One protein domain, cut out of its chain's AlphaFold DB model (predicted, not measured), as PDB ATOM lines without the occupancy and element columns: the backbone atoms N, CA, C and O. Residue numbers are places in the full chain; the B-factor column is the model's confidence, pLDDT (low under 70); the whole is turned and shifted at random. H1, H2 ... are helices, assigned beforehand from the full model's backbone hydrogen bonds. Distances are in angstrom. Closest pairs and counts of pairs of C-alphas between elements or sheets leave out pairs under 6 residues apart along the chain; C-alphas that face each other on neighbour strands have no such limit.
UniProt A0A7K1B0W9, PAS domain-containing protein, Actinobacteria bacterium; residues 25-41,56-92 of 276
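Overview. This is residues 25 to 41 and 56 to 92 of the 276 residues of the protein "PAS domain-containing protein" of Actinobacteria bacterium (UniProt A0A7K1B0W9). A short helix, H1, and a much longer one, H2, form a loose, lopsided V, open towards H1's first residue, with residues 63 to 92 sticking out as a long arm, most of it H2. The printed part has 54 residues with two named helices, H1 then H2, and no named strand; the class is all helix. It is extended, with a radius of gyration of the C-alphas of 18.7 A and spans of 61 by 19 by 12 A.

Arrangement. H1, residues 25 to 40, and H2, residues 56 to 90, only just touch, with 3 pairs of C-alphas within 8 A. H1 touches H2 with residues 33 to 37 alone, and H2 touches H1 with residue 58 alone; the closest C-alphas of the two helices are those of Gln 33 and Ala 58, 6.6 A apart. The helices run opposite ways at a steep tilt of 38 degrees. In both H1 and H2, every O i to N i+4 pair is within hydrogen-bond range.

Along the chain. H1 begins at C-alpha 25, (-17.952, -1.321, -49.487), and is 22.6 A long. H2 is 50.5 A long and ends at C-alpha 90, (-53.224, 8.451, -27.239).

Size, cuts and confidence. The C-alphas farthest apart, of Ala 40 and Ala 92, are 60.7 A apart. Residues 42 to 55 are not printed; C-alphas 41 and 56 stand 11.8 A apart across the cut. Residues 25 to 41 have pLDDT under 70.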
ATOM      1  N   GLN A  25     -18.883  -1.900 -48.516       61.91
ATOM      2  CA  GLN A  25     -17.952  -1.321 -49.487       61.91
ATOM      3  C   GLN A  25     -17.333  -0.018 -48.968       61.91
ATOM      4  O   GLN A  25     -16.128   0.201 -49.125       61.91
ATOM      5  N   ALA A  26     -18.118   0.819 -48.284       57.34
ATOM      6  CA  ALA A  26     -17.622   2.021 -47.624       57.34
ATOM      7  C   ALA A  26     -16.629   1.688 -46.496       57.34
ATOM      8  O   ALA A  26     -15.568   2.309 -46.435       57.34
ATOM      9  N   GLU A  27     -16.905   0.679 -45.662       65.50
ATOM     10  CA  GLU A  27     -15.991   0.209 -44.608       65.50
ATOM     11  C   GLU A  27     -14.686  -0.377 -45.164       65.50
ATOM     12  O   GLU A  27     -13.606  -0.112 -44.630       65.50
ATOM     13  N   ALA A  28     -14.757  -1.155 -46.248       65.56
ATOM     14  CA  ALA A  28     -13.577  -1.717 -46.904       65.56
ATOM     15  C   ALA A  28     -12.671  -0.616 -47.479       65.56
ATOM     16  O   ALA A  28     -11.449  -0.658 -47.303       65.56
ATOM     17  N   LEU A  29     -13.268   0.406 -48.102       58.78
ATOM     18  CA  LEU A  29     -12.544   1.586 -48.573       58.78
ATOM     19  C   LEU A  29     -11.948   2.384 -47.410       58.78
ATOM     20  O   LEU A  29     -10.791   2.794 -47.499       58.78
ATOM     21  N   LEU A  30     -12.683   2.547 -46.305       57.53
ATOM     22  CA  LEU A  30     -12.175   3.223 -45.111       57.53
ATOM     23  C   LEU A  30     -10.971   2.476 -44.516       57.53
ATOM     24  O   LEU A  30      -9.965   3.099 -44.197       57.53
ATOM     25  N   ARG A  31     -11.018   1.137 -44.429       63.66
ATOM     26  CA  ARG A  31      -9.898   0.307 -43.938       63.66
ATOM     27  C   ARG A  31      -8.655   0.423 -44.813       63.66
ATOM     28  O   ARG A  31      -7.553   0.556 -44.285       63.66
ATOM     29  N   LEU A  32      -8.822   0.396 -46.136       58.38
ATOM     30  CA  LEU A  32      -7.714   0.582 -47.078       58.38
ATOM     31  C   LEU A  32      -7.113   1.993 -46.967       58.38
ATOM     32  O   LEU A  32      -5.893   2.143 -47.001       58.38
ATOM     33  N   GLN A  33      -7.950   3.015 -46.766       57.25
ATOM     34  CA  GLN A  33      -7.510   4.398 -46.571       57.25
ATOM     35  C   GLN A  33      -6.790   4.597 -45.231       57.25
ATOM     36  O   GLN A  33      -5.723   5.206 -45.204       57.25
ATOM     37  N   VAL A  34      -7.294   4.022 -44.138       57.12
ATOM     38  CA  VAL A  34      -6.637   4.045 -42.820       57.12
ATOM     39  C   VAL A  34      -5.300   3.297 -42.854       57.12
ATOM     40  O   VAL A  34      -4.324   3.762 -42.270       57.12
ATOM     41  N   ALA A  35      -5.203   2.184 -43.591       60.91
ATOM     42  CA  ALA A  35      -3.940   1.472 -43.791       60.91
ATOM     43  C   ALA A  35      -2.919   2.301 -44.597       60.91
ATOM     44  O   ALA A  35      -1.738   2.327 -44.246       60.91
ATOM     45  N   ALA A  36      -3.370   3.022 -45.630       54.69
ATOM     46  CA  ALA A  36      -2.530   3.947 -46.393       54.69
ATOM     47  C   ALA A  36      -2.062   5.140 -45.537       54.69
ATOM     48  O   ALA A  36      -0.893   5.525 -45.592       54.69
ATOM     49  N   VAL A  37      -2.937   5.667 -44.674       53.44
ATOM     50  CA  VAL A  37      -2.610   6.709 -43.690       53.44
ATOM     51  C   VAL A  37      -1.618   6.204 -42.635       53.44
ATOM     52  O   VAL A  37      -0.667   6.909 -42.314       53.44
ATOM     53  N   GLY A  38      -1.763   4.971 -42.144       57.19
ATOM     54  CA  GLY A  38      -0.832   4.365 -41.185       57.19
ATOM     55  C   GLY A  38       0.572   4.114 -41.753       57.19
ATOM     56  O   GLY A  38       1.552   4.143 -41.009       57.19
ATOM     57  N   GLN A  39       0.693   3.910 -43.069       53.62
ATOM     58  CA  GLN A  39       1.987   3.847 -43.761       53.62
ATOM     59  C   GLN A  39       2.592   5.242 -43.988       53.62
ATOM     60  O   GLN A  39       3.805   5.399 -43.863       53.62
ATOM     61  N   ALA A  40       1.759   6.256 -44.244       51.41
ATOM     62  CA  ALA A  40       2.164   7.657 -44.379       51.41
ATOM     63  C   ALA A  40       2.571   8.315 -43.040       51.41
ATOM     64  O   ALA A  40       3.471   9.151 -43.009       51.41
ATOM     65  N   ALA A  41       1.963   7.903 -41.924       51.06
ATOM     66  CA  ALA A  41       2.228   8.428 -40.581       51.06
ATOM     67  C   ALA A  41       3.607   8.042 -40.007       51.06
ATOM     68  O   ALA A  41       4.025   8.603 -38.996       51.06
ATOM     69  N   ASP A  56      -5.343  14.369 -45.241       79.12
ATOM     70  CA  ASP A  56      -6.336  15.363 -44.806       79.12
ATOM     71  C   ASP A  56      -7.756  14.980 -45.258       79.12
ATOM     72  O   ASP A  56      -8.703  15.014 -44.471       79.12
ATOM     73  N   LEU A  57      -7.905  14.511 -46.504       84.00
ATOM     74  CA  LEU A  57      -9.180  14.006 -47.024       84.00
ATOM     75  C   LEU A  57      -9.677  12.779 -46.242       84.00
ATOM     76  O   LEU A  57     -10.873  12.659 -45.973       84.00
ATOM     77  N   ALA A  58      -8.778  11.856 -45.882       78.94
ATOM     78  CA  ALA A  58      -9.131  10.675 -45.098       78.94
ATOM     79  C   ALA A  58      -9.581  11.054 -43.679       78.94
ATOM     80  O   ALA A  58     -10.568  10.503 -43.190       78.94
ATOM     81  N   VAL A  59      -8.910  12.024 -43.052       82.25
ATOM     82  CA  VAL A  59      -9.296  12.564 -41.741       82.25
ATOM     83  C   VAL A  59     -10.683  13.211 -41.811       82.25
ATOM     84  O   VAL A  59     -11.563  12.817 -41.049       82.25
ATOM     85  N   HIS A  60     -10.931  14.112 -42.768       81.94
ATOM     86  CA  HIS A  60     -12.251  14.737 -42.942       81.94
ATOM     87  C   HIS A  60     -13.361  13.726 -43.239       81.94
ATOM     88  O   HIS A  60     -14.492  13.886 -42.786       81.94
ATOM     89  N   ARG A  61     -13.064  12.653 -43.980       83.06
ATOM     90  CA  ARG A  61     -14.048  11.599 -44.253       83.06
ATOM     91  C   ARG A  61     -14.440  10.832 -42.990       83.06
ATOM     92  O   ARG A  61     -15.611  10.489 -42.840       83.06
ATOM     93  N   ILE A  62     -13.482  10.560 -42.103       84.75
ATOM     94  CA  ILE A  62     -13.756   9.931 -40.804       84.75
ATOM     95  C   ILE A  62     -14.600  10.870 -39.937       84.75
ATOM     96  O   ILE A  62     -15.597  10.429 -39.371       84.75
ATOM     97  N   GLU A  63     -14.253  12.156 -39.883       88.19
ATOM     98  CA  GLU A  63     -15.003  13.172 -39.135       88.19
ATOM     99  C   GLU A  63     -16.462  13.277 -39.603       88.19
ATOM    100  O   GLU A  63     -17.377  13.191 -38.785       88.19
ATOM    101  N   LEU A  64     -16.697  13.352 -40.917       91.31
ATOM    102  CA  LEU A  64     -18.048  13.341 -41.490       91.31
ATOM    103  C   LEU A  64     -18.810  12.048 -41.170       91.31
ATOM    104  O   LEU A  64     -20.013  12.088 -40.928       91.31
ATOM    105  N   GLY A  65     -18.123  10.902 -41.156       88.50
ATOM    106  CA  GLY A  65     -18.718   9.625 -40.766       88.50
ATOM    107  C   GLY A  65     -19.195   9.624 -39.313       88.50
ATOM    108  O   GLY A  65     -20.300   9.165 -39.037       88.50
ATOM    109  N   LEU A  66     -18.397  10.191 -38.403       87.62
ATOM    110  CA  LEU A  66     -18.768  10.345 -36.993       87.62
ATOM    111  C   LEU A  66     -19.938  11.321 -36.814       87.62
ATOM    112  O   LEU A  66     -20.870  11.007 -36.081       87.62
ATOM    113  N   GLN A  67     -19.936  12.454 -37.525       92.06
ATOM    114  CA  GLN A  67     -21.051  13.412 -37.499       92.06
ATOM    115  C   GLN A  67     -22.353  12.795 -38.023       92.06
ATOM    116  O   GLN A  67     -23.418  13.023 -37.454       92.06
ATOM    117  N   LEU A  68     -22.284  12.000 -39.095       94.94
ATOM    118  CA  LEU A  68     -23.452  11.305 -39.633       94.94
ATOM    119  C   LEU A  68     -23.999  10.270 -38.642       94.94
ATOM    120  O   LEU A  68     -25.206  10.214 -38.435       94.94
ATOM    121  N   ASP A  69     -23.127   9.473 -38.025       91.31
ATOM    122  CA  ASP A  69     -23.506   8.491 -37.001       91.31
ATOM    123  C   ASP A  69     -24.152   9.170 -35.779       91.31
ATOM    124  O   ASP A  69     -25.188   8.716 -35.293       91.31
ATOM    125  N   GLU A  70     -23.611  10.304 -35.326       93.69
ATOM    126  CA  GLU A  70     -24.211  11.106 -34.254       93.69
ATOM    127  C   GLU A  70     -25.588  11.659 -34.650       93.69
ATOM    128  O   GLU A  70     -26.552  11.475 -33.906       93.69
ATOM    129  N   LEU A  71     -25.723  12.240 -35.848       96.44
ATOM    130  CA  LEU A  71     -27.004  12.742 -36.360       96.44
ATOM    131  C   LEU A  71     -28.063  11.641 -36.462       96.44
ATOM    132  O   LEU A  71     -29.217  11.868 -36.096       96.44
ATOM    133  N   LEU A  72     -27.685  10.457 -36.951       93.81
ATOM    134  CA  LEU A  72     -28.588   9.312 -37.039       93.81
ATOM    135  C   LEU A  72     -29.020   8.849 -35.647       93.81
ATOM    136  O   LEU A  72     -30.215   8.692 -35.414       93.81
ATOM    137  N   ARG A  73     -28.093   8.740 -34.686       93.69
ATOM    138  CA  ARG A  73     -28.442   8.399 -33.298       93.69
ATOM    139  C   ARG A  73     -29.373   9.421 -32.661       93.69
ATOM    140  O   ARG A  73     -30.330   9.030 -31.997       93.69
ATOM    141  N   THR A  74     -29.111  10.715 -32.839       95.06
ATOM    142  CA  THR A  74     -29.984  11.768 -32.305       95.06
ATOM    143  C   THR A  74     -31.364  11.704 -32.945       95.06
ATOM    144  O   THR A  74     -32.364  11.803 -32.237       95.06
ATOM    145  N   ARG A  75     -31.440  11.491 -34.263       96.31
ATOM    146  CA  ARG A  75     -32.713  11.304 -34.961       96.31
ATOM    147  C   ARG A  75     -33.477  10.100 -34.416       96.31
ATOM    148  O   ARG A  75     -34.634  10.257 -34.050       96.31
ATOM    149  N   ASP A  76     -32.834   8.944 -34.295       95.50
ATOM    150  CA  ASP A  76     -33.472   7.728 -33.785       95.50
ATOM    151  C   ASP A  76     -33.973   7.919 -32.346       95.50
ATOM    152  O   ASP A  76     -35.067   7.480 -31.988       95.50
ATOM    153  N   GLN A  77     -33.203   8.625 -31.511       95.69
ATOM    154  CA  GLN A  77     -33.616   8.982 -30.153       95.69
ATOM    155  C   GLN A  77     -34.827   9.919 -30.141       95.69
ATOM    156  O   GLN A  77     -35.734   9.728 -29.325       95.69
ATOM    157  N   LEU A  78     -34.864  10.915 -31.031       96.50
ATOM    158  CA  LEU A  78     -36.001  11.823 -31.174       96.50
ATOM    159  C   LEU A  78     -37.245  11.082 -31.666       96.50
ATOM    160  O   LEU A  78     -38.303  11.228 -31.057       96.50
ATOM    161  N   ASP A  79     -37.113  10.241 -32.689       96.25
ATOM    162  CA  ASP A  79     -38.212   9.456 -33.256       96.25
ATOM    163  C   ASP A  79     -38.774   8.468 -32.214       96.25
ATOM    164  O   ASP A  79     -39.992   8.358 -32.032       96.25
ATOM    165  N   ALA A  80     -37.900   7.808 -31.445       95.00
ATOM    166  CA  ALA A  80     -38.306   6.935 -30.344       95.00
ATOM    167  C   ALA A  80     -39.008   7.705 -29.212       95.00
ATOM    168  O   ALA A  80     -40.004   7.229 -28.658       95.00
ATOM    169  N   SER A  81     -38.511   8.897 -28.869       95.31
ATOM    170  CA  SER A  81     -39.120   9.764 -27.856       95.31
ATOM    171  C   SER A  81     -40.497  10.265 -28.302       95.31
ATOM    172  O   SER A  81     -41.465  10.147 -27.550       95.31
ATOM    173  N   ALA A  82     -40.615  10.734 -29.546       94.31
ATOM    174  CA  ALA A  82     -41.864  11.203 -30.135       94.31
ATOM    175  C   ALA A  82     -42.910  10.084 -30.208       94.31
ATOM    176  O   ALA A  82     -44.054  10.282 -29.805       94.31
ATOM    177  N   THR A  83     -42.506   8.882 -30.634       95.25
ATOM    178  CA  THR A  83     -43.388   7.706 -30.670       95.25
ATOM    179  C   THR A  83     -43.894   7.350 -29.274       95.25
ATOM    180  O   THR A  83     -45.085   7.107 -29.079       95.25
ATOM    181  N   ARG A  84     -43.007   7.361 -28.270       94.69
ATOM    182  CA  ARG A  84     -43.390   7.087 -26.879       94.69
ATOM    183  C   ARG A  84     -44.339   8.154 -26.333       94.69
ATOM    184  O   ARG A  84     -45.317   7.805 -25.680       94.69
ATOM    185  N   ALA A  85     -44.072   9.428 -26.604       93.19
ATOM    186  CA  ALA A  85     -44.933  10.530 -26.188       93.19
ATOM    187  C   ALA A  85     -46.326  10.440 -26.835       93.19
ATOM    188  O   ALA A  85     -47.328  10.579 -26.137       93.19
ATOM    189  N   ALA A  86     -46.396  10.135 -28.134       91.38
ATOM    190  CA  ALA A  86     -47.657   9.930 -28.843       91.38
ATOM    191  C   ALA A  86     -48.458   8.764 -28.249       91.38
ATOM    192  O   ALA A  86     -49.653   8.911 -28.014       91.38
ATOM    193  N   ALA A  87     -47.801   7.645 -27.926       93.31
ATOM    194  CA  ALA A  87     -48.457   6.513 -27.277       93.31
ATOM    195  C   ALA A  87     -49.001   6.875 -25.883       93.31
ATOM    196  O   ALA A  87     -50.143   6.554 -25.570       93.31
ATOM    197  N   LEU A  88     -48.220   7.577 -25.055       94.06
ATOM    198  CA  LEU A  88     -48.678   8.020 -23.731       94.06
ATOM    199  C   LEU A  88     -49.874   8.973 -23.819       94.06
ATOM    200  O   LEU A  88     -50.768   8.902 -22.982       94.06
ATOM    201  N   TYR A  89     -49.894   9.849 -24.822       93.06
ATOM    202  CA  TYR A  89     -51.012  10.753 -25.068       93.06
ATOM    203  C   TYR A  89     -52.255   9.994 -25.557       93.06
ATOM    204  O   TYR A  89     -53.327  10.143 -24.971       93.06
ATOM    205  N   ASP A  90     -52.112   9.159 -26.593       93.69
ATOM    206  CA  ASP A  90     -53.224   8.451 -27.239       93.69
ATOM    207  C   ASP A  90     -53.868   7.398 -26.326       93.69
ATOM    208  O   ASP A  90     -55.086   7.256 -26.364       93.69
ATOM    209  N   PHE A  91     -53.090   6.727 -25.472       91.00
ATOM    210  CA  PHE A  91     -53.570   5.678 -24.562       91.00
ATOM    211  C   PHE A  91     -53.700   6.131 -23.099       91.00
ATOM    212  O   PHE A  91     -53.762   5.294 -22.196       91.00
ATOM    213  N   ALA A  92     -53.731   7.441 -22.837       91.12
ATOM    214  CA  ALA A  92     -54.052   7.944 -21.505       91.12
ATOM    215  C   ALA A  92     -55.467   7.488 -21.090       91.12
ATOM    216  O   ALA A  92     -56.368   7.484 -21.927       91.12
TER     217      ALA A  92